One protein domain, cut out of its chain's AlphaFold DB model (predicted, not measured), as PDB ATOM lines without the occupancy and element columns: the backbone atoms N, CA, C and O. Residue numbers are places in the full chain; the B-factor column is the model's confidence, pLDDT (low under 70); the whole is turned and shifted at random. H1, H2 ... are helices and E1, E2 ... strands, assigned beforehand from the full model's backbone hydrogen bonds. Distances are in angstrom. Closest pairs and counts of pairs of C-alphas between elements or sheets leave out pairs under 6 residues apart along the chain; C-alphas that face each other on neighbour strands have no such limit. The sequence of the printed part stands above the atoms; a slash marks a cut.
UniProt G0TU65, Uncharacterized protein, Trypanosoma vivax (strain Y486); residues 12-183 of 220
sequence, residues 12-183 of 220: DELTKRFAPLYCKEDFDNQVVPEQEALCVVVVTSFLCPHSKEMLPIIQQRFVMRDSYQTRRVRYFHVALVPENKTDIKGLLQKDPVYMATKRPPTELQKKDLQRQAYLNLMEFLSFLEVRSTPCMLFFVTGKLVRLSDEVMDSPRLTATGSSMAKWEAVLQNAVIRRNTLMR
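AT A GLANCE: This is residues 12 to 183 of the 220 residues of an uncharacterized protein of Trypanosoma vivax (strain Y486) (UniProt G0TU65). A strongly twisted slab of five strands has H3 and H7 packed along one of its faces, while an arm made of H4, H5 and the first part of the long helix H6 reaches away from it. H6 comes back to the sheet with residues 118 to 125, and the short helices H1 and H2 graze the sheet. The 172 printed residues hold seven named helices and five named strands, in the order H1 E1 H2 E2 H3 E3 H4 H5 H6 E4 E5 H7; the class is mixed, helices and strands. The sheet is mixed, in the order E1 E3 E2 E4 E5. The whole is compact, with a radius of gyration of the C-alphas of 17.2 A and spans of 51 by 35 by 33 A.

IN THESE COORDINATES: Find C-alpha 12 at (140.858, 131.586, 38.528), where H1, residues 12 to 17, begins. E1, 18 to 20, and H2, 24 to 30, follow. E2, 38 to 45, runs 22.9 A; H3, 49 to 63, runs 21.2 A; E3, 73 to 80, runs 23.0 A. Next come H4, 89 to 94, and H5, 96 to 101. From C-alpha 107 at (155.266, 148.602, 18.379), H6 runs 29.9 A to residue 127. E4, 135 to 140, runs 17.1 A, and E5 is 158 to 160. H7, 164 to 181, runs 25.5 A and ends at C-alpha 181 at (163.998, 120.842, 57.581).

HOW THE PARTS SIT: Look first at E3 and E2, parallel, with N 76 and O 40 2.8 A apart, within hydrogen-bond range. E1 is parallel to E3, with N 77 and O 19 at 2.9 A. E4 is antiparallel to E2, with N 41 and O 137 at 2.9 A. E4 and E5 form a hairpin, with N 136 and O 159 at 2.9 A. E2, H3, E3 is a strand-helix-strand unit, two parallel neighbours with a helix between; E1, H2, E2 is a split one, with E3 between its strands; both crossovers are right-handed. H3 and H7 lie on the same face, making two layers with the sheet, at heights of 9.5 A and 8.4 A over it. H2 touches H6, with the C-alphas of Lys 24 and Phe 124 closest at 5.2 A. H4 only just touches H6, with 3 pairs of C-alphas within 8 A, Leu 91 and Leu 113 closest at 7.0 A. H5 is close to H4 but not clearly touching, and apart from H6. Every O i to N i+4 pair is within range in H1, H2, H5, H6 and H7, against 8 of 11 in H3 and 1 of 2 in H4.

THE WHOLE: The C-alphas of Thr 101 and Glu 150, the two farthest apart, are 54.5 A apart. The printed part has no cut. The link from E4 to E5, residues 141 to 157, is long. Confidence is under 70 at residue 12 and residues 66 to 71.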
ATOM      1  N   ASP A  12     140.412 130.671  37.471       65.56
ATOM      2  CA  ASP A  12     140.858 131.586  38.528       65.56
ATOM      3  C   ASP A  12     141.460 130.813  39.715       65.56
ATOM      4  O   ASP A  12     142.503 131.182  40.263       65.56
ATOM      5  N   GLU A  13     140.874 129.666  40.064       70.38
ATOM      6  CA  GLU A  13     141.420 128.782  41.091       70.38
ATOM      7  C   GLU A  13     142.761 128.152  40.677       70.38
ATOM      8  O   GLU A  13     143.707 128.139  41.472       70.38
ATOM      9  N   LEU A  14     142.893 127.703  39.423       73.25
ATOM     10  CA  LEU A  14     144.160 127.193  38.896       73.25
ATOM     11  C   LEU A  14     145.257 128.256  38.958       73.25
ATOM     12  O   LEU A  14     146.373 127.968  39.382       73.25
ATOM     13  N   THR A  15     144.937 129.487  38.562       73.00
ATOM     14  CA  THR A  15     145.899 130.595  38.521       73.00
ATOM     15  C   THR A  15     146.399 130.949  39.924       73.00
ATOM     16  O   THR A  15     147.588 131.207  40.108       73.00
ATOM     17  N   LYS A  16     145.532 130.862  40.944       76.38
ATOM     18  CA  LYS A  16     145.910 131.034  42.361       76.38
ATOM     19  C   LYS A  16     146.759 129.885  42.906       76.38
ATOM     20  O   LYS A  16     147.584 130.098  43.797       76.38
ATOM     21  N   ARG A  17     146.536 128.662  42.416       81.88
ATOM     22  CA  ARG A  17     147.242 127.448  42.861       81.88
ATOM     23  C   ARG A  17     148.529 127.167  42.068       81.88
ATOM     24  O   ARG A  17     149.361 126.410  42.564       81.88
ATOM     25  N   PHE A  18     148.701 127.767  40.885       89.31
ATOM     26  CA  PHE A  18     149.835 127.572  39.973       89.31
ATOM     27  C   PHE A  18     150.315 128.885  39.342       89.31
ATOM     28  O   PHE A  18     150.197 129.115  38.133       89.31
ATOM     29  N   ALA A  19     150.862 129.757  40.183       90.38
ATOM     30  CA  ALA A  19     151.196 131.121  39.796       90.38
ATOM     31  C   ALA A  19     152.394 131.186  38.818       90.38
ATOM     32  O   ALA A  19     153.392 130.485  39.021       90.38
ATOM     33  N   PRO A  20     152.325 132.009  37.754       93.31
ATOM     34  CA  PRO A  20     153.473 132.287  36.896       93.31
ATOM     35  C   PRO A  20     154.551 133.089  37.627       93.31
ATOM     36  O   PRO A  20     154.250 134.030  38.363       93.31
ATOM     37  N   LEU A  21     155.809 132.769  37.338       95.31
ATOM     38  CA  LEU A  21     156.977 133.579  37.671       95.31
ATOM     39  C   LEU A  21     157.681 133.959  36.364       95.31
ATOM     40  O   LEU A  21     158.093 133.080  35.598       95.31
ATOM     41  N   TYR A  22     157.823 135.256  36.108       94.75
ATOM     42  CA  TYR A  22     158.413 135.778  34.874       94.75
ATOM     43  C   TYR A  22     159.853 136.244  35.073       94.75
ATOM     44  O   TYR A  22     160.635 136.260  34.124       94.75
ATOM     45  N   CYS A  23     160.220 136.608  36.300       95.06
ATOM     46  CA  CYS A  23     161.551 137.096  36.633       95.06
ATOM     47  C   CYS A  23     161.941 136.771  38.083       95.06
ATOM     48  O   CYS A  23     161.133 136.283  38.877       95.06
ATOM     49  N   LYS A  24     163.191 137.081  38.444       95.56
ATOM     50  CA  LYS A  24     163.699 136.898  39.811       95.56
ATOM     51  C   LYS A  24     162.898 137.695  40.844       95.56
ATOM     52  O   LYS A  24     162.666 137.205  41.941       95.56
ATOM     53  N   GLU A  25     162.441 138.891  40.489       94.50
ATOM     54  CA  GLU A  25     161.634 139.717  41.388       94.50
ATOM     55  C   GLU A  25     160.312 139.024  41.760       94.50
ATOM     56  O   GLU A  25     159.902 139.052  42.918       94.50
ATOM     57  N   ASP A  26     159.677 138.321  40.816       94.56
ATOM     58  CA  ASP A  26     158.474 137.534  41.107       94.56
ATOM     59  C   ASP A  26     158.778 136.398  42.088       94.56
ATOM     60  O   ASP A  26     157.989 136.132  42.991       94.56
ATOM     61  N   PHE A  27     159.931 135.740  41.941       95.88
ATOM     62  CA  PHE A  27     160.377 134.706  42.874       95.88
ATOM     63  C   PHE A  27     160.604 135.275  44.280       95.88
ATOM     64  O   PHE A  27     160.115 134.712  45.260       95.88
ATOM     65  N   ASP A  28     161.291 136.411  44.384       95.75
ATOM     66  CA  ASP A  28     161.551 137.072  45.664       95.75
ATOM     67  C   ASP A  28     160.251 137.552  46.336       95.75
ATOM     68  O   ASP A  28     160.143 137.523  47.559       95.75
ATOM     69  N   ASN A  29     159.234 137.927  45.553       94.44
ATOM     70  CA  ASN A  29     157.953 138.419  46.067       94.44
ATOM     71  C   ASN A  29     156.913 137.322  46.334       94.44
ATOM     72  O   ASN A  29     156.004 137.536  47.133       94.44
ATOM     73  N   GLN A  30     156.998 136.170  45.665       93.12
ATOM     74  CA  GLN A  30     155.976 135.118  45.759       93.12
ATOM     75  C   GLN A  30     156.487 133.821  46.390       93.12
ATOM     76  O   GLN A  30     155.724 133.142  47.067       93.12
ATOM     77  N   VAL A  31     157.755 133.458  46.185       94.00
ATOM     78  CA  VAL A  31     158.323 132.186  46.666       94.00
ATOM     79  C   VAL A  31     159.057 132.361  47.991       94.00
ATOM     80  O   VAL A  31     158.894 131.542  48.893       94.00
ATOM     81  N   VAL A  32     159.865 133.413  48.134       94.00
ATOM     82  CA  VAL A  32     160.639 133.669  49.366       94.00
ATOM     83  C   VAL A  32     159.748 133.938  50.593       94.00
ATOM     84  O   VAL A  32     160.073 133.419  51.665       94.00
ATOM     85  N   PRO A  33     158.616 134.668  50.493       93.56
ATOM     86  CA  PRO A  33     157.749 134.924  51.646       93.56
ATOM     87  C   PRO A  33     157.006 133.681  52.153       93.56
ATOM     88  O   PRO A  33     156.520 133.672  53.283       93.56
ATOM     89  N   GLU A  34     156.945 132.612  51.356       90.62
ATOM     90  CA  GLU A  34     156.279 131.348  51.684       90.62
ATOM     91  C   GLU A  34     157.141 130.496  52.635       90.62
ATOM     92  O   GLU A  34     157.592 129.395  52.316       90.62
ATOM     93  N   GLN A  35     157.391 131.010  53.843       86.75
ATOM     94  CA  GLN A  35     158.316 130.396  54.802       86.75
ATOM     95  C   GLN A  35     157.860 129.023  55.310       86.75
ATOM     96  O   GLN A  35     158.688 128.190  55.674       86.75
ATOM     97  N   GLU A  36     156.551 128.770  55.342       86.38
ATOM     98  CA  GLU A  36     155.998 127.506  55.833       86.38
ATOM     99  C   GLU A  36     155.805 126.464  54.720       86.38
ATOM    100  O   GLU A  36     155.571 125.287  55.023       86.38
ATOM    101  N   ALA A  37     155.892 126.847  53.447       89.81
ATOM    102  CA  ALA A  37     155.561 125.967  52.337       89.81
ATOM    103  C   ALA A  37     156.802 125.329  51.694       89.81
ATOM    104  O   ALA A  37     157.903 125.871  51.686       89.81
ATOM    105  N   LEU A  38     156.594 124.144  51.128       93.06
ATOM    106  CA  LEU A  38     157.397 123.607  50.047       93.06
ATOM    107  C   LEU A  38     156.929 124.273  48.750       93.06
ATOM    108  O   LEU A  38     155.844 123.979  48.246       93.06
ATOM    109  N   CYS A  39     157.749 125.155  48.203       94.81
ATOM    110  CA  CYS A  39     157.483 125.803  46.930       94.81
ATOM    111  C   CYS A  39     158.038 124.943  45.796       94.81
ATOM    112  O   CYS A  39     159.229 124.635  45.741       94.81
ATOM    113  N   VAL A  40     157.159 124.540  44.890       94.81
ATOM    114  CA  VAL A  40     157.455 123.692  43.743       94.81
ATOM    115  C   VAL A  40     157.443 124.568  42.502       94.81
ATOM    116  O   VAL A  40     156.392 125.070  42.113       94.81
ATOM    117  N   VAL A  41     158.598 124.747  41.870       96.62
ATOM    118  CA  VAL A  41     158.729 125.537  40.642       96.62
ATOM    119  C   VAL A  41     158.853 124.588  39.459       96.62
ATOM    120  O   VAL A  41     159.838 123.860  39.323       96.62
ATOM    121  N   VAL A  42     157.839 124.583  38.601       96.50
ATOM    122  CA  VAL A  42     157.800 123.789  37.373       96.50
ATOM    123  C   VAL A  42     158.347 124.631  36.232       96.50
ATOM    124  O   VAL A  42     157.785 125.673  35.902       96.50
ATOM    125  N   VAL A  43     159.425 124.172  35.604       97.00
ATOM    126  CA  VAL A  43     160.059 124.872  34.487       97.00
ATOM    127  C   VAL A  43     159.784 124.133  33.186       97.00
ATOM    128  O   VAL A  43     160.042 122.934  33.061       97.00
ATOM    129  N   THR A  44     159.280 124.866  32.200       96.12
ATOM    130  CA  THR A  44     158.943 124.375  30.859       96.12
ATOM    131  C   THR A  44     159.604 125.233  29.786       96.12
ATOM    132  O   THR A  44     160.026 126.356  30.054       96.12
ATOM    133  N   SER A  45     159.723 124.704  28.568       95.38
ATOM    134  CA  SER A  45     160.267 125.452  27.431       95.38
ATOM    135  C   SER A  45     159.526 125.153  26.139       95.38
ATOM    136  O   SER A  45     159.218 123.997  25.851       95.38
ATOM    137  N   PHE A  46     159.324 126.185  25.316       94.19
ATOM    138  CA  PHE A  46     158.803 126.045  23.956       94.19
ATOM    139  C   PHE A  46     159.716 125.218  23.034       94.19
ATOM    140  O   PHE A  46     159.249 124.711  22.017       94.19
ATOM    141  N   LEU A  47     160.998 125.068  23.387       92.69
ATOM    142  CA  LEU A  47     161.976 124.273  22.636       92.69
ATOM    143  C   LEU A  47     161.841 122.764  22.891       92.69
ATOM    144  O   LEU A  47     162.424 121.965  22.166       92.69
ATOM    145  N   CYS A  48     161.101 122.360  23.928       92.12
ATOM    146  CA  CYS A  48     160.971 120.968  24.337       92.12
ATOM    147  C   CYS A  48     159.542 120.455  24.078       92.12
ATOM    148  O   CYS A  48     158.618 120.883  24.775       92.12
ATOM    149  N   PRO A  49     159.330 119.494  23.158       90.31
ATOM    150  CA  PRO A  49     157.999 118.952  22.863       90.31
ATOM    151  C   PRO A  49     157.287 118.390  24.099       90.31
ATOM    152  O   PRO A  49     156.111 118.671  24.325       90.31
ATOM    153  N   HIS A  50     158.025 117.693  24.967       91.44
ATOM    154  CA  HIS A  50     157.472 117.130  26.201       91.44
ATOM    155  C   HIS A  50     156.964 118.196  27.175       91.44
ATOM    156  O   HIS A  50     156.029 117.936  27.925       91.44
ATOM    157  N   SER A  51     157.524 119.412  27.163       92.00
ATOM    158  CA  SER A  51     157.029 120.495  28.027       92.00
ATOM    159  C   SER A  51     155.576 120.859  27.709       92.00
ATOM    160  O   SER A  51     154.798 121.119  28.626       92.00
ATOM    161  N   LYS A  52     155.199 120.833  26.423       87.62
ATOM    162  CA  LYS A  52     153.835 121.133  25.969       87.62
ATOM    163  C   LYS A  52     152.832 120.084  26.450       87.62
ATOM    164  O   LYS A  52     151.727 120.433  26.847       87.62
ATOM    165  N   GLU A  53     153.221 118.814  26.416       88.25
ATOM    166  CA  GLU A  53     152.363 117.691  26.814       88.25
ATOM    167  C   GLU A  53     152.244 117.560  28.334       88.25
ATOM    168  O   GLU A  53     151.188 117.201  28.851       88.25
ATOM    169  N   MET A  54     153.314 117.867  29.068       87.94
ATOM    170  CA  MET A  54     153.349 117.665  30.514       87.94
ATOM    171  C   MET A  54     152.627 118.742  31.309       87.94
ATOM    172  O   MET A  54     152.069 118.426  32.358       87.94
ATOM    173  N   LEU A  55     152.637 119.996  30.855       86.75
ATOM    174  CA  LEU A  55     152.079 121.109  31.626       86.75
ATOM    175  C   LEU A  55     150.598 120.894  32.013       86.75
ATOM    176  O   LEU A  55     150.297 121.019  33.204       86.75
ATOM    177  N   PRO A  56     149.691 120.479  31.100       88.12
ATOM    178  CA  PRO A  56     148.299 120.195  31.461       88.12
ATOM    179  C   PRO A  56     148.169 119.027  32.445       88.12
ATOM    180  O   PRO A  56     147.369 119.075  33.379       88.12
ATOM    181  N   ILE A  57     148.991 117.985  32.278       88.25
ATOM    182  CA  ILE A  57     148.991 116.814  33.163       88.25
ATOM    183  C   ILE A  57     149.437 117.220  34.570       88.25
ATOM    184  O   ILE A  57     148.853 116.774  35.553       88.25
ATOM    185  N   ILE A  58     150.450 118.082  34.685       86.56
ATOM    186  CA  ILE A  58     150.943 118.597  35.965       86.56
ATOM    187  C   ILE A  58     149.863 119.417  36.666       86.56
ATOM    188  O   ILE A  58     149.589 119.186  37.846       86.56
ATOM    189  N   GLN A  59     149.217 120.329  35.939       87.44
ATOM    190  CA  GLN A  59     148.114 121.134  36.459       87.44
ATOM    191  C   GLN A  59     146.999 120.232  37.000       87.44
ATOM    192  O   GLN A  59     146.620 120.338  38.163       87.44
ATOM    193  N   GLN A  60     146.538 119.262  36.214       84.81
ATOM    194  CA  GLN A  60     145.464 118.368  36.641       84.81
ATOM    195  C   GLN A  60     145.878 117.435  37.787       84.81
ATOM    196  O   GLN A  60     145.107 117.229  38.719       84.81
ATOM    197  N   ARG A  61     147.077 116.845  37.732       84.50
ATOM    198  CA  ARG A  61     147.481 115.751  38.629       84.50
ATOM    199  C   ARG A  61     148.130 116.214  39.931       84.50
ATOM    200  O   ARG A  61     148.027 115.490  40.913       84.50
ATOM    201  N   PHE A  62     148.792 117.369  39.944       82.38
ATOM    202  CA  PHE A  62     149.489 117.883  41.128       82.38
ATOM    203  C   PHE A  62     148.822 119.117  41.728       82.38
ATOM    204  O   PHE A  62     148.743 119.223  42.949       82.38
ATOM    205  N   VAL A  63     148.363 120.043  40.883       81.19
ATOM    206  CA  VAL A  63     147.812 121.325  41.346       81.19
ATOM    207  C   VAL A  63     146.338 121.181  41.723       81.19
ATOM    208  O   VAL A  63     145.922 121.635  42.789       81.19
ATOM    209  N   MET A  64     145.550 120.542  40.855       77.88
ATOM    210  CA  MET A  64     144.104 120.398  41.049       77.88
ATOM    211  C   MET A  64     143.724 119.187  41.901       77.88
ATOM    212  O   MET A  64     142.667 119.188  42.521       77.88
ATOM    213  N   ARG A  65     144.567 118.148  41.959       70.56
ATOM    214  CA  ARG A  65     144.337 117.036  42.887       70.56
ATOM    215  C   ARG A  65     144.789 117.426  44.284       70.56
ATOM    216  O   ARG A  65     145.981 117.530  44.566       70.56
ATOM    217  N   ASP A  66     143.822 117.494  45.187       57.50
ATOM    218  CA  ASP A  66     144.034 117.763  46.609       57.50
ATOM    219  C   ASP A  66     144.780 116.629  47.352       57.50
ATOM    220  O   ASP A  66     145.002 116.701  48.558       57.50
ATOM    221  N   SER A  67     145.237 115.576  46.660       56.12
ATOM    222  CA  SER A  67     145.907 114.426  47.285       56.12
ATOM    223  C   SER A  67     147.228 114.787  47.972       56.12
ATOM    224  O   SER A  67     147.619 114.124  48.928       56.12
ATOM    225  N   TYR A  68     147.900 115.849  47.513       52.44
ATOM    226  CA  TYR A  68     149.096 116.413  48.152       52.44
ATOM    227  C   TYR A  68     148.828 117.767  48.826       52.44
ATOM    228  O   TYR A  68     149.766 118.446  49.247       52.44
ATOM    229  N   GLN A  69     147.555 118.151  48.996       48.75
ATOM    230  CA  GLN A  69     147.159 119.320  49.781       48.75
ATOM    231  C   GLN A  69     147.269 119.080  51.288       48.75
ATOM    232  O   GLN A  69     146.386 119.379  52.091       48.75
ATOM    233  N   THR A  70     148.440 118.658  51.735       47.47
ATOM    234  CA  THR A  70     148.837 118.821  53.128       47.47
ATOM    235  C   THR A  70     149.204 120.282  53.399       47.47
ATOM    236  O   THR A  70     150.320 120.534  53.821       47.47
ATOM    237  N   ARG A  71     148.319 121.257  53.119       57.72
ATOM    238  CA  ARG A  71     148.374 122.700  53.494       57.72
ATOM    239  C   ARG A  71     149.709 123.465  53.311       57.72
ATOM    240  O   ARG A  71     149.832 124.577  53.807       57.72
ATOM    241  N   ARG A  72     150.725 122.877  52.676       79.12
ATOM    242  CA  ARG A  72     152.140 123.280  52.793       79.12
ATOM    243  C   ARG A  72     152.926 123.039  51.509       79.12
ATOM    244  O   ARG A  72     154.147 123.002  51.563       79.12
ATOM    245  N   VAL A  73     152.256 122.830  50.379       88.25
ATOM    246  CA  VAL A  73     152.898 122.763  49.061       88.25
ATOM    247  C   VAL A  73     152.270 123.838  48.188       88.25
ATOM    248  O   VAL A  73     151.044 123.934  48.123       88.25
ATOM    249  N   ARG A  74     153.099 124.669  47.561       90.31
ATOM    250  CA  ARG A  74     152.685 125.773  46.685       90.31
ATOM    251  C   ARG A  74     153.328 125.556  45.327       90.31
ATOM    252  O   ARG A  74     154.521 125.272  45.275       90.31
ATOM    253  N   TYR A  75     152.557 125.657  44.250       92.44
ATOM    254  CA  TYR A  75     153.075 125.427  42.907       92.44
ATOM    255  C   TYR A  75     153.226 126.744  42.153       92.44
ATOM    256  O   TYR A  75     152.357 127.612  42.187       92.44
ATOM    257  N   PHE A  76     154.329 126.842  41.431       95.06
ATOM    258  CA  PHE A  76     154.688 127.962  40.583       95.06
ATOM    259  C   PHE A  76     155.151 127.438  39.233       95.06
ATOM    260  O   PHE A  76     155.625 126.298  39.135       95.06
ATOM    261  N   HIS A  77     155.059 128.265  38.200       94.94
ATOM    262  CA  HIS A  77     155.520 127.888  36.873       94.94
ATOM    263  C   HIS A  77     156.400 128.952  36.235       94.94
ATOM    264  O   HIS A  77     156.142 130.146  36.334       94.94
ATOM    265  N   VAL A  78     157.425 128.482  35.535       96.38
ATOM    266  CA  VAL A  78     158.287 129.291  34.678       96.38
ATOM    267  C   VAL A  78     158.226 128.679  33.291       96.38
ATOM    268  O   VAL A  78     158.508 127.491  33.109       96.38
ATOM    269  N   ALA A  79     157.838 129.474  32.304       95.38
ATOM    270  CA  ALA A  79     157.784 129.038  30.919       95.38
ATOM    271  C   ALA A  79     158.796 129.835  30.101       95.38
ATOM    272  O   ALA A  79     158.627 131.034  29.897       95.38
ATOM    273  N   LEU A  80     159.830 129.159  29.595       95.75
ATOM    274  CA  LEU A  80     160.650 129.722  28.533       95.75
ATOM    275  C   LEU A  80     159.799 129.783  27.263       95.75
ATOM    276  O   LEU A  80     159.393 128.751  26.723       95.75
ATOM    277  N   VAL A  81     159.540 131.000  26.799       94.69
ATOM    278  CA  VAL A  81     158.774 131.310  25.588       94.69
ATOM    279  C   VAL A  81     159.642 132.111  24.613       94.69
ATOM    280  O   VAL A  81     160.638 132.697  25.035       94.69
ATOM    281  N   PRO A  82     159.308 132.143  23.311       95.75
ATOM    282  CA  PRO A  82     159.999 133.009  22.361       95.75
ATOM    283  C   PRO A  82     159.922 134.482  22.781       95.75
ATOM    284  O   PRO A  82     158.887 134.910  23.287       95.75
ATOM    285  N   GLU A  83     160.966 135.262  22.492       95.19
ATOM    286  CA  GLU A  83     161.080 136.679  22.878       95.19
ATOM    287  C   GLU A  83     159.835 137.505  22.515       95.19
ATOM    288  O   GLU A  83     159.277 138.211  23.352       95.19
ATOM    289  N   ASN A  84     159.316 137.332  21.298       93.75
ATOM    290  CA  ASN A  84     158.128 138.033  20.802       93.75
ATOM    291  C   ASN A  84     156.805 137.618  21.476       93.75
ATOM    292  O   ASN A  84     155.760 138.212  21.198       93.75
ATOM    293  N   LYS A  85     156.827 136.580  22.315       93.12
ATOM    294  CA  LYS A  85     155.688 136.066  23.085       93.12
ATOM    295  C   LYS A  85     155.882 136.200  24.594       93.12
ATOM    296  O   LYS A  85     154.988 135.800  25.336       93.12
ATOM    297  N   THR A  86     157.009 136.744  25.049       93.62
ATOM    298  CA  THR A  86     157.253 136.982  26.473       93.62
ATOM    299  C   THR A  86     156.231 137.969  27.027       93.62
ATOM    300  O   THR A  86     155.904 138.967  26.376       93.62
ATOM    301  N   ASP A  87     155.707 137.677  28.219       92.12
ATOM    302  CA  ASP A  87     154.753 138.555  28.890       92.12
ATOM    303  C   ASP A  87     155.453 139.847  29.341       92.12
ATOM    304  O   ASP A  87     156.498 139.821  29.989       92.12
ATOM    305  N   ILE A  88     154.860 140.984  28.983       93.31
ATOM    306  CA  ILE A  88     155.343 142.329  29.306       93.31
ATOM    307  C   ILE A  88     154.415 143.071  30.272       93.31
ATOM    308  O   ILE A  88     154.698 144.216  30.615       93.31
ATOM    309  N   LYS A  89     153.309 142.462  30.723       89.81
ATOM    310  CA  LYS A  89     152.318 143.106  31.602       89.81
ATOM    311  C   LYS A  89     152.957 143.650  32.874       89.81
ATOM    312  O   LYS A  89     152.666 144.780  33.249       89.81
ATOM    313  N   GLY A  90     153.846 142.876  33.498       86.19
ATOM    314  CA  GLY A  90     154.548 143.296  34.714       86.19
ATOM    315  C   GLY A  90     155.456 144.507  34.489       86.19
ATOM    316  O   GLY A  90     155.467 145.421  35.308       86.19
ATOM    317  N   LEU A  91     156.165 144.560  33.356       89.25
ATOM    318  CA  LEU A  91     157.002 145.713  33.004       89.25
ATOM    319  C   LEU A  91     156.154 146.941  32.659       89.25
ATOM    320  O   LEU A  91     156.448 148.035  33.124       89.25
ATOM    321  N   LEU A  92     155.062 146.756  31.912       90.44
ATOM    322  CA  LEU A  92     154.133 147.835  31.570       90.44
ATOM    323  C   LEU A  92     153.489 148.467  32.803       90.44
ATOM    324  O   LEU A  92     153.361 149.683  32.872       90.44
ATOM    325  N   GLN A  93     153.106 147.663  33.796       88.12
ATOM    326  CA  GLN A  93     152.536 148.176  35.046       88.12
ATOM    327  C   GLN A  93     153.523 149.030  35.851       88.12
ATOM    328  O   GLN A  93     153.085 149.852  36.651       88.12
ATOM    329  N   LYS A  94     154.831 148.855  35.633       87.12
ATOM    330  CA  LYS A  94     155.896 149.631  36.283       87.12
ATOM    331  C   LYS A  94     156.388 150.804  35.435       87.12
ATOM    332  O   LYS A  94     157.119 151.642  35.953       87.12
ATOM    333  N   ASP A  95     156.001 150.882  34.163       86.62
ATOM    334  CA  ASP A  95     156.397 151.967  33.267       86.62
ATOM    335  C   ASP A  95     155.709 153.284  33.690       86.62
ATOM    336  O   ASP A  95     154.478 153.386  33.617       86.62
ATOM    337  N   PRO A  96     156.464 154.322  34.102       86.06
ATOM    338  CA  PRO A  96     155.902 155.610  34.507       86.06
ATOM    339  C   PRO A  96     155.058 156.279  33.420       86.06
ATOM    340  O   PRO A  96     154.057 156.930  33.725       86.06
ATOM    341  N   VAL A  97     155.431 156.108  32.148       85.06
ATOM    342  CA  VAL A  97     154.706 156.695  31.015       85.06
ATOM    343  C   VAL A  97     153.364 155.997  30.850       85.06
ATOM    344  O   VAL A  97     152.337 156.665  30.693       85.06
ATOM    345  N   TYR A  98     153.347 154.667  30.937       86.88
ATOM    346  CA  TYR A  98     152.110 153.897  30.904       86.88
ATOM    347  C   TYR A  98     151.219 154.215  32.111       86.88
ATOM    348  O   TYR A  98     150.025 154.456  31.938       86.88
ATOM    349  N   MET A  99     151.786 154.306  33.318       87.94
ATOM    350  CA  MET A  99     151.040 154.670  34.527       87.94
ATOM    351  C   MET A  99     150.387 156.053  34.417       87.94
ATOM    352  O   MET A  99     149.222 156.212  34.784       87.94
ATOM    353  N   ALA A 100     151.105 157.042  33.878       88.00
ATOM    354  CA  ALA A 100     150.599 158.404  33.733       88.00
ATOM    355  C   ALA A 100     149.579 158.551  32.594       88.00
ATOM    356  O   ALA A 100     148.602 159.287  32.722       88.00
ATOM    357  N   THR A 101     149.798 157.875  31.462       86.94
ATOM    358  CA  THR A 101     149.031 158.132  30.231       86.94
ATOM    359  C   THR A 101     147.987 157.068  29.914       86.94
ATOM    360  O   THR A 101     147.074 157.341  29.134       86.94
ATOM    361  N   LYS A 102     148.119 155.858  30.473       87.50
ATOM    362  CA  LYS A 102     147.344 154.648  30.133       87.50
ATOM    363  C   LYS A 102     147.284 154.349  28.630       87.50
ATOM    364  O   LYS A 102     146.382 153.652  28.165       87.50
ATOM    365  N   ARG A 103     148.219 154.895  27.850       86.25
ATOM    366  CA  ARG A 103     148.276 154.685  26.403       86.25
ATOM    367  C   ARG A 103     148.946 153.350  26.113       86.25
ATOM    368  O   ARG A 103     149.941 153.037  26.761       86.25
ATOM    369  N   PRO A 104     148.451 152.575  25.137       84.94
ATOM    370  CA  PRO A 104     149.138 151.363  24.730       84.94
ATOM    371  C   PRO A 104     150.538 151.709  24.194       84.94
ATOM    372  O   PRO A 104     150.695 152.737  23.527       84.94
ATOM    373  N   PRO A 105     151.550 150.870  24.473       87.69
ATOM    374  CA  PRO A 105     152.888 151.073  23.941       87.69
ATOM    375  C   PRO A 105     152.863 150.998  22.413       87.69
ATOM    376  O   PRO A 105     152.116 150.218  21.817       87.69
ATOM    377  N   THR A 106     153.717 151.789  21.775       90.75
ATOM    378  CA  THR A 106     153.996 151.655  20.340       90.75
ATOM    379  C   THR A 106     154.648 150.302  20.040       90.75
ATOM    380  O   THR A 106     155.224 149.668  20.923       90.75
ATOM    381  N   GLU A 107     154.628 149.867  18.778       91.19
ATOM    382  CA  GLU A 107     155.266 148.602  18.379       91.19
ATOM    383  C   GLU A 107     156.772 148.563  18.685       91.19
ATOM    384  O   GLU A 107     157.302 147.508  19.028       91.19
ATOM    385  N   LEU A 108     157.461 149.708  18.610       90.62
ATOM    386  CA  LEU A 108     158.875 149.800  18.979       90.62
ATOM    387  C   LEU A 108     159.062 149.588  20.490       90.62
ATOM    388  O   LEU A 108     159.800 148.695  20.892       90.62
ATOM    389  N   GLN A 109     158.309 150.325  21.314       90.44
ATOM    390  CA  GLN A 109     158.337 150.176  22.775       90.44
ATOM    391  C   GLN A 109     157.972 148.756  23.208       90.44
ATOM    392  O   GLN A 109     158.586 148.195  24.109       90.44
ATOM    393  N   LYS A 110     156.987 148.146  22.546       92.62
ATOM    394  CA  LYS A 110     156.579 146.770  22.812       92.62
ATOM    395  C   LYS A 110     157.717 145.786  22.553       92.62
ATOM    396  O   LYS A 110     157.931 144.908  23.382       92.62
ATOM    397  N   LYS A 111     158.456 145.934  21.446       93.88
ATOM    398  CA  LYS A 111     159.628 145.095  21.150       93.88
ATOM    399  C   LYS A 111     160.728 145.265  22.193       93.88
ATOM    400  O   LYS A 111     161.272 144.266  22.650       93.88
ATOM    401  N   ASP A 112     161.007 146.496  22.612       93.56
ATOM    402  CA  ASP A 112     162.023 146.764  23.635       93.56
ATOM    403  C   ASP A 112     161.639 146.152  24.991       93.56
ATOM    404  O   ASP A 112     162.457 145.488  25.630       93.56
ATOM    405  N   LEU A 113     160.371 146.282  25.393       94.50
ATOM    406  CA  LEU A 113     159.841 145.652  26.605       94.50
ATOM    407  C   LEU A 113     159.873 144.122  26.521       94.50
ATOM    408  O   LEU A 113     160.206 143.462  27.502       94.50
ATOM    409  N   GLN A 114     159.550 143.544  25.362       95.81
ATOM    410  CA  GLN A 114     159.623 142.096  25.142       95.81
ATOM    411  C   GLN A 114     161.056 141.584  25.249       95.81
ATOM    412  O   GLN A 114     161.296 140.570  25.908       95.81
ATOM    413  N   ARG A 115     162.012 142.315  24.670       96.44
ATOM    414  CA  ARG A 115     163.438 142.022  24.789       96.44
ATOM    415  C   ARG A 115     163.897 142.082  26.241       96.44
ATOM    416  O   ARG A 115     164.556 141.158  26.710       96.44
ATOM    417  N   GLN A 116     163.521 143.133  26.970       95.88
ATOM    418  CA  GLN A 116     163.843 143.273  28.390       95.88
ATOM    419  C   GLN A 116     163.238 142.133  29.221       95.88
ATOM    420  O   GLN A 116     163.946 141.505  30.004       95.88
ATOM    421  N   ALA A 117     161.957 141.818  29.022       96.06
ATOM    422  CA  ALA A 117     161.289 140.722  29.719       96.06
ATOM    423  C   ALA A 117     161.959 139.372  29.429       96.06
ATOM    424  O   ALA A 117     162.146 138.566  30.338       96.06
ATOM    425  N   TYR A 118     162.361 139.132  28.179       97.38
ATOM    426  CA  TYR A 118     163.048 137.905  27.789       97.38
ATOM    427  C   TYR A 118     164.431 137.790  28.440       97.38
ATOM    428  O   TYR A 118     164.781 136.725  28.942       97.38
ATOM    429  N   LEU A 119     165.203 138.881  28.499       97.31
ATOM    430  CA  LEU A 119     166.489 138.899  29.203       97.31
ATOM    431  C   LEU A 119     166.318 138.629  30.703       97.31
ATOM    432  O   LEU A 119     167.036 137.788  31.240       97.31
ATOM    433  N   ASN A 120     165.323 139.248  31.347       96.50
ATOM    434  CA  ASN A 120     164.996 138.990  32.753       96.50
ATOM    435  C   ASN A 120     164.610 137.520  32.991       96.50
ATOM    436  O   ASN A 120     165.002 136.926  33.995       96.50
ATOM    437  N   LEU A 121     163.856 136.918  32.066       97.00
ATOM    438  CA  LEU A 121     163.492 135.503  32.120       97.00
ATOM    439  C   LEU A 121     164.722 134.599  31.967       97.00
ATOM    440  O   LEU A 121     164.862 133.628  32.706       97.00
ATOM    441  N   MET A 122     165.630 134.911  31.042       96.81
ATOM    442  CA  MET A 122     166.871 134.154  30.846       96.81
ATOM    443  C   MET A 122     167.799 134.248  32.061       96.81
ATOM    444  O   MET A 122     168.330 133.228  32.505       96.81
ATOM    445  N   GLU A 123     167.953 135.441  32.636       97.31
ATOM    446  CA  GLU A 123     168.676 135.641  33.894       97.31
ATOM    447  C   GLU A 123     168.035 134.828  35.022       97.31
ATOM    448  O   GLU A 123     168.727 134.133  35.765       97.31
ATOM    449  N   PHE A 124     166.705 134.833  35.108       97.25
ATOM    450  CA  PHE A 124     165.984 134.071  36.116       97.25
ATOM    451  C   PHE A 124     166.155 132.553  35.946       97.25
ATOM    452  O   PHE A 124     166.406 131.847  36.923       97.25
ATOM    453  N   LEU A 125     166.112 132.031  34.718       96.88
ATOM    454  CA  LEU A 125     166.408 130.619  34.438       96.88
ATOM    455  C   LEU A 125     167.853 130.248  34.804       96.88
ATOM    456  O   LEU A 125     168.094 129.132  35.276       96.88
ATOM    457  N   SER A 126     168.796 131.179  34.626       96.62
ATOM    458  CA  SER A 126     170.186 131.023  35.067       96.62
ATOM    459  C   SER A 126     170.300 131.019  36.593       96.62
ATOM    460  O   SER A 126     170.992 130.167  37.139       96.62
ATOM    461  N   PHE A 127     169.590 131.913  37.289       96.12
ATOM    462  CA  PHE A 127     169.502 131.941  38.755       96.12
ATOM    463  C   PHE A 127     168.927 130.636  39.324       96.12
ATOM    464  O   PHE A 127     169.426 130.114  40.316       96.12
ATOM    465  N   LEU A 128     167.914 130.067  38.668       95.75
ATOM    466  CA  LEU A 128     167.354 128.756  39.006       95.75
ATOM    467  C   LEU A 128     168.275 127.581  38.606       95.75
ATOM    468  O   LEU A 128     167.953 126.416  38.866       95.75
ATOM    469  N   GLU A 129     169.403 127.863  37.948       94.06
ATOM    470  CA  GLU A 129     170.363 126.896  37.412       94.06
ATOM    471  C   GLU A 129     169.696 125.809  36.547       94.06
ATOM    472  O   GLU A 129     169.991 124.608  36.658       94.06
ATOM    473  N   VAL A 130     168.727 126.184  35.712       94.56
ATOM    474  CA  VAL A 130     167.958 125.221  34.912       94.56
ATOM    475  C   VAL A 130     168.867 124.576  33.866       94.56
ATOM    476  O   VAL A 130     169.404 125.242  32.991       94.56
ATOM    477  N   ARG A 131     169.023 123.246  33.938       91.62
ATOM    478  CA  ARG A 131     169.865 122.472  32.998       91.62
ATOM    479  C   ARG A 131     169.074 121.663  31.973       91.62
ATOM    480  O   ARG A 131     169.632 121.200  30.988       91.62
ATOM    481  N   SER A 132     167.789 121.433  32.226       93.12
ATOM    482  CA  SER A 132     166.916 120.659  31.343       93.12
ATOM    483  C   SER A 132     165.463 121.054  31.569       93.12
ATOM    484  O   SER A 132     165.102 121.456  32.677       93.12
ATOM    485  N   THR A 133     164.641 120.920  30.532       94.50
ATOM    486  CA  THR A 133     163.190 121.112  30.599       94.50
ATOM    487  C   THR A 133     162.477 119.907  29.967       94.50
ATOM    488  O   THR A 133     163.003 119.326  29.015       94.50
ATOM    489  N   PRO A 134     161.295 119.512  30.463       95.50
ATOM    490  CA  PRO A 134     160.648 120.034  31.662       95.50
ATOM    491  C   PRO A 134     161.347 119.548  32.942       95.50
ATOM    492  O   PRO A 134     161.922 118.454  32.985       95.50
ATOM    493  N   CYS A 135     161.310 120.371  33.988       96.06
ATOM    494  CA  CYS A 135     161.806 119.983  35.303       96.06
ATOM    495  C   CYS A 135     160.984 120.585  36.449       96.06
ATOM    496  O   CYS A 135     160.229 121.537  36.263       96.06
ATOM    497  N   MET A 136     161.129 119.995  37.634       95.25
ATOM    498  CA  MET A 136     160.500 120.431  38.876       95.25
ATOM    499  C   MET A 136     161.586 120.689  39.917       95.25
ATOM    500  O   MET A 136     162.333 119.773  40.277       95.25
ATOM    501  N   LEU A 137     161.663 121.932  40.377       96.94
ATOM    502  CA  LEU A 137     162.576 122.407  41.409       96.94
ATOM    503  C   LEU A 137     161.809 122.612  42.718       96.94
ATOM    504  O   LEU A 137     160.617 122.912  42.707       96.94
ATOM    505  N   PHE A 138     162.504 122.468  43.841       95.94
ATOM    506  CA  PHE A 138     161.899 122.503  45.169       95.94
ATOM    507  C   PHE A 138     162.606 123.522  46.045       95.94
ATOM    508  O   PHE A 138     163.834 123.520  46.119       95.94
ATOM    509  N   PHE A 139     161.831 124.352  46.733       96.00
ATOM    510  CA  PHE A 139     162.327 125.405  47.604       96.00
ATOM    511  C   PHE A 139     161.624 125.369  48.958       96.00
ATOM    512  O   PHE A 139     160.426 125.103  49.043       96.00
ATOM    513  N   VAL A 140     162.370 125.656  50.018       93.69
ATOM    514  CA  VAL A 140     161.859 125.888  51.374       93.69
ATOM    515  C   VAL A 140     162.532 127.158  51.872       93.69
ATOM    516  O   VAL A 140     163.740 127.299  51.693       93.69
ATOM    517  N   THR A 141     161.758 128.101  52.423       90.00
ATOM    518  CA  THR A 141     162.264 129.411  52.891       90.00
ATOM    519  C   THR A 141     163.112 130.154  51.841       90.00
ATOM    520  O   THR A 141     164.129 130.773  52.154       90.00
ATOM    521  N   GLY A 142     162.720 130.054  50.565       90.50
ATOM    522  CA  GLY A 142     163.437 130.649  49.430       90.50
ATOM    523  C   GLY A 142     164.733 129.933  49.021       90.50
ATOM    524  O   GLY A 142     165.353 130.318  48.034       90.50
ATOM    525  N   LYS A 143     165.146 128.877  49.733       92.38
ATOM    526  CA  LYS A 143     166.367 128.113  49.449       92.38
ATOM    527  C   LYS A 143     166.058 126.822  48.709       92.38
ATOM    528  O   LYS A 143     165.084 126.138  49.017       92.38
ATOM    529  N   LEU A 144     166.912 126.477  47.746       93.88
ATOM    530  CA  LEU A 144     166.791 125.248  46.966       93.88
ATOM    531  C   LEU A 144     166.987 124.017  47.864       93.88
ATOM    532  O   LEU A 144     167.969 123.920  48.599       93.88
ATOM    533  N   VAL A 145     166.074 123.054  47.767       93.69
ATOM    534  CA  VAL A 145     166.135 121.801  48.523       93.69
ATOM    535  C   VAL A 145     167.181 120.871  47.912       93.69
ATOM    536  O   VAL A 145     167.160 120.560  46.716       93.69
ATOM    537  N   ARG A 146     168.082 120.376  48.760       92.50
ATOM    538  CA  ARG A 146     169.109 119.387  48.416       92.50
ATOM    539  C   ARG A 146     168.810 118.037  49.066       92.50
ATOM    540  O   ARG A 146     168.051 117.954  50.036       92.50
ATOM    541  N   LEU A 147     169.399 116.974  48.515       88.31
ATOM    542  CA  LEU A 147     169.266 115.620  49.065       88.31
ATOM    543  C   LEU A 147     169.793 115.531  50.507       88.31
ATOM    544  O   LEU A 147     169.147 114.914  51.348       88.31
ATOM    545  N   SER A 148     170.907 116.203  50.800       85.69
ATOM    546  CA  SER A 148     171.516 116.321  52.124       85.69
ATOM    547  C   SER A 148     171.987 117.757  52.373       85.69
ATOM    548  O   SER A 148     172.376 118.449  51.433       85.69
ATOM    549  N   ASP A 149     171.946 118.203  53.631       81.19
ATOM    550  CA  ASP A 149     172.530 119.492  54.047       81.19
ATOM    551  C   ASP A 149     173.961 119.331  54.581       81.19
ATOM    552  O   ASP A 149     174.687 120.313  54.692       81.19
ATOM    553  N   GLU A 150     174.376 118.103  54.909       82.00
ATOM    554  CA  GLU A 150     175.685 117.814  55.515       82.00
ATOM    555  C   GLU A 150     176.821 117.843  54.485       82.00
ATOM    556  O   GLU A 150     177.987 118.028  54.828       82.00
ATOM    557  N   VAL A 151     176.481 117.669  53.206       84.81
ATOM    558  CA  VAL A 151     177.438 117.634  52.099       84.81
ATOM    559  C   VAL A 151     177.330 118.942  51.326       84.81
ATOM    560  O   VAL A 151     176.275 119.230  50.757       84.81
ATOM    561  N   MET A 152     178.421 119.718  51.268       74.19
ATOM    562  CA  MET A 152     178.420 121.035  50.610       74.19
ATOM    563  C   MET A 152     177.930 120.978  49.156       74.19
ATOM    564  O   MET A 152     177.130 121.818  48.747       74.19
ATOM    565  N   ASP A 153     178.330 119.935  48.423       80.62
ATOM    566  CA  ASP A 153     177.965 119.710  47.019       80.62
ATOM    567  C   ASP A 153     176.856 118.663  46.856       80.62
ATOM    568  O   ASP A 153     176.771 117.971  45.837       80.62
ATOM    569  N   SER A 154     175.988 118.516  47.865       87.88
ATOM    570  CA  SER A 154     174.848 117.614  47.742       87.88
ATOM    571  C   SER A 154     174.027 117.976  46.498       87.88
ATOM    572  O   SER A 154     173.621 119.136  46.343       87.88
ATOM    573  N   PRO A 155     173.670 116.988  45.658       89.50
ATOM    574  CA  PRO A 155     172.798 117.225  44.527       89.50
ATOM    575  C   PRO A 155     171.484 117.867  44.966       89.50
ATOM    576  O   PRO A 155     170.918 117.543  46.021       89.50
ATOM    577  N   ARG A 156     170.982 118.768  44.123       92.38
ATOM    578  CA  ARG A 156     169.636 119.315  44.267       92.38
ATOM    579  C   ARG A 156     168.596 118.217  44.097       92.38
ATOM    580  O   ARG A 156     168.720 117.353  43.225       92.38
ATOM    581  N   LEU A 157     167.544 118.286  44.899       93.44
ATOM    582  CA  LEU A 157     166.367 117.469  44.663       93.44
ATOM    583  C   LEU A 157     165.638 118.063  43.454       93.44
ATOM    584  O   LEU A 157     165.289 119.241  43.444       93.44
ATOM    585  N   THR A 158     165.488 117.298  42.377       94.44
ATOM    586  CA  THR A 158     164.884 117.789  41.129       94.44
ATOM    587  C   THR A 158     164.255 116.635  40.364       94.44
ATOM    588  O   THR A 158     164.867 115.574  40.223       94.44
ATOM    589  N   ALA A 159     163.051 116.842  39.831       93.69
ATOM    590  CA  ALA A 159     162.469 115.925  38.856       93.69
ATOM    591  C   ALA A 159     162.787 116.425  37.444       93.69
ATOM    592  O   ALA A 159     162.607 117.601  37.147       93.69
ATOM    593  N   THR A 160     163.271 115.542  36.575       92.69
ATOM    594  CA  THR A 160     163.597 115.849  35.171       92.69
ATOM    595  C   THR A 160     163.029 114.784  34.244       92.69
ATOM    596  O   THR A 160     162.869 113.624  34.654       92.69
ATOM    597  N   GLY A 161     162.791 115.156  32.986       88.75
ATOM    598  CA  GLY A 161     162.271 114.261  31.951       88.75
ATOM    599  C   GLY A 161     160.751 114.103  32.019       88.75
ATOM    600  O   GLY A 161     160.084 114.852  32.728       88.75
ATOM    601  N   SER A 162     160.210 113.119  31.296       87.75
ATOM    602  CA  SER A 162     158.768 112.996  31.028       87.75
ATOM    603  C   SER A 162     157.996 111.975  31.871       87.75
ATOM    604  O   SER A 162     156.783 111.839  31.730       87.75
ATOM    605  N   SER A 163     158.664 111.255  32.776       91.56
ATOM    606  CA  SER A 163     158.012 110.214  33.584       91.56
ATOM    607  C   SER A 163     157.230 110.796  34.763       91.56
ATOM    608  O   SER A 163     157.813 111.244  35.747       91.56
ATOM    609  N   MET A 164     155.899 110.709  34.715       89.06
ATOM    610  CA  MET A 164     155.035 111.192  35.801       89.06
ATOM    611  C   MET A 164     155.229 110.436  37.119       89.06
ATOM    612  O   MET A 164     155.200 111.054  38.179       89.06
ATOM    613  N   ALA A 165     155.487 109.125  37.065       91.19
ATOM    614  CA  ALA A 165     155.774 108.333  38.262       91.19
ATOM    615  C   ALA A 165     157.049 108.827  38.968       91.19
ATOM    616  O   ALA A 165     157.091 108.930  40.193       91.19
ATOM    617  N   LYS A 166     158.075 109.215  38.193       92.44
ATOM    618  CA  LYS A 166     159.288 109.840  38.736       92.44
ATOM    619  C   LYS A 166     158.970 111.183  39.393       92.44
ATOM    620  O   LYS A 166     159.471 111.455  40.476       92.44
ATOM    621  N   TRP A 167     158.157 112.021  38.751       93.00
ATOM    622  CA  TRP A 167     157.785 113.328  39.301       93.00
ATOM    623  C   TRP A 167     157.028 113.197  40.628       93.00
ATOM    624  O   TRP A 167     157.355 113.902  41.577       93.00
ATOM    625  N   GLU A 168     156.091 112.250  40.730       90.81
ATOM    626  CA  GLU A 168     155.382 111.946  41.982       90.81
ATOM    627  C   GLU A 168     156.323 111.476  43.089       90.81
ATOM    628  O   GLU A 168     156.279 112.011  44.196       90.81
ATOM    629  N   ALA A 169     157.204 110.518  42.795       91.31
ATOM    630  CA  ALA A 169     158.155 110.006  43.778       91.31
ATOM    631  C   ALA A 169     159.103 111.107  44.286       91.31
ATOM    632  O   ALA A 169     159.361 111.223  45.483       91.31
ATOM    633  N   VAL A 170     159.598 111.964  43.386       93.19
ATOM    634  CA  VAL A 170     160.471 113.080  43.767       93.19
ATOM    635  C   VAL A 170     159.708 114.129  44.584       93.19
ATOM    636  O   VAL A 170     160.251 114.625  45.571       93.19
ATOM    637  N   LEU A 171     158.455 114.433  44.236       91.88
ATOM    638  CA  LEU A 171     157.603 115.327  45.026       91.88
ATOM    639  C   LEU A 171     157.380 114.780  46.444       91.88
ATOM    640  O   LEU A 171     157.516 115.525  47.413       91.88
ATOM    641  N   GLN A 172     157.099 113.484  46.588       90.19
ATOM    642  CA  GLN A 172     156.964 112.844  47.902       90.19
ATOM    643  C   GLN A 172     158.252 112.970  48.726       90.19
ATOM    644  O   GLN A 172     158.205 113.370  49.891       90.19
ATOM    645  N   ASN A 173     159.412 112.726  48.110       91.50
ATOM    646  CA  ASN A 173     160.709 112.917  48.763       91.50
ATOM    647  C   ASN A 173     160.924 114.375  49.195       91.50
ATOM    648  O   ASN A 173     161.439 114.626  50.285       91.50
ATOM    649  N   ALA A 174     160.493 115.342  48.383       92.50
ATOM    650  CA  ALA A 174     160.598 116.762  48.710       92.50
ATOM    651  C   ALA A 174     159.725 117.143  49.910       92.50
ATOM    652  O   ALA A 174     160.164 117.898  50.778       92.50
ATOM    653  N   VAL A 175     158.519 116.577  50.004       90.69
ATOM    654  CA  VAL A 175     157.626 116.762  51.157       90.69
ATOM    655  C   VAL A 175     158.260 116.206  52.431       90.69
ATOM    656  O   VAL A 175     158.279 116.896  53.453       90.69
ATOM    657  N   ILE A 176     158.828 114.997  52.375       90.00
ATOM    658  CA  ILE A 176     159.558 114.405  53.506       90.00
ATOM    659  C   ILE A 176     160.709 115.328  53.915       90.00
ATOM    660  O   ILE A 176     160.826 115.681  55.089       90.00
ATOM    661  N   ARG A 177     161.503 115.797  52.945       90.75
ATOM    662  CA  ARG A 177     162.655 116.660  53.211       90.75
ATOM    663  C   ARG A 177     162.257 117.989  53.844       90.75
ATOM    664  O   ARG A 177     162.865 118.383  54.837       90.75
ATOM    665  N   ARG A 178     161.209 118.646  53.339       91.44
ATOM    666  CA  ARG A 178     160.655 119.868  53.945       91.44
ATOM    667  C   ARG A 178     160.209 119.627  55.383       91.44
ATOM    668  O   ARG A 178     160.466 120.466  56.237       91.44
ATOM    669  N   ASN A 179     159.566 118.497  55.675       89.81
ATOM    670  CA  ASN A 179     159.144 118.173  57.040       89.81
ATOM    671  C   ASN A 179     160.329 117.946  57.985       89.81
ATOM    672  O   ASN A 179     160.242 118.319  59.151       89.81
ATOM    673  N   THR A 180     161.436 117.385  57.494       89.75
ATOM    674  CA  THR A 180     162.681 117.283  58.263       89.75
ATOM    675  C   THR A 180     163.291 118.660  58.521       89.75
ATOM    676  O   THR A 180     163.595 118.971  59.667       89.75
ATOM    677  N   LEU A 181     163.421 119.494  57.483       89.00
ATOM    678  CA  LEU A 181     163.998 120.842  57.581       89.00
ATOM    679  C   LEU A 181     163.203 121.751  58.524       89.00
ATOM    680  O   LEU A 181     163.772 122.516  59.292       89.00
ATOM    681  N   MET A 182     161.876 121.649  58.480       89.06
ATOM    682  CA  MET A 182     160.972 122.506  59.246       89.06
ATOM    683  C   MET A 182     160.531 121.876  60.570       89.06
ATOM    684  O   MET A 182     159.594 122.379  61.183       89.06
ATOM    685  N   ARG A 183     161.159 120.781  61.021       88.19
ATOM    686  CA  ARG A 183     160.698 120.008  62.186       88.19
ATOM    687  C   ARG A 183     160.602 120.855  63.452       88.19
ATOM    688  O   ARG A 183     159.538 120.911  64.064       88.19
TER     689      ARG A 183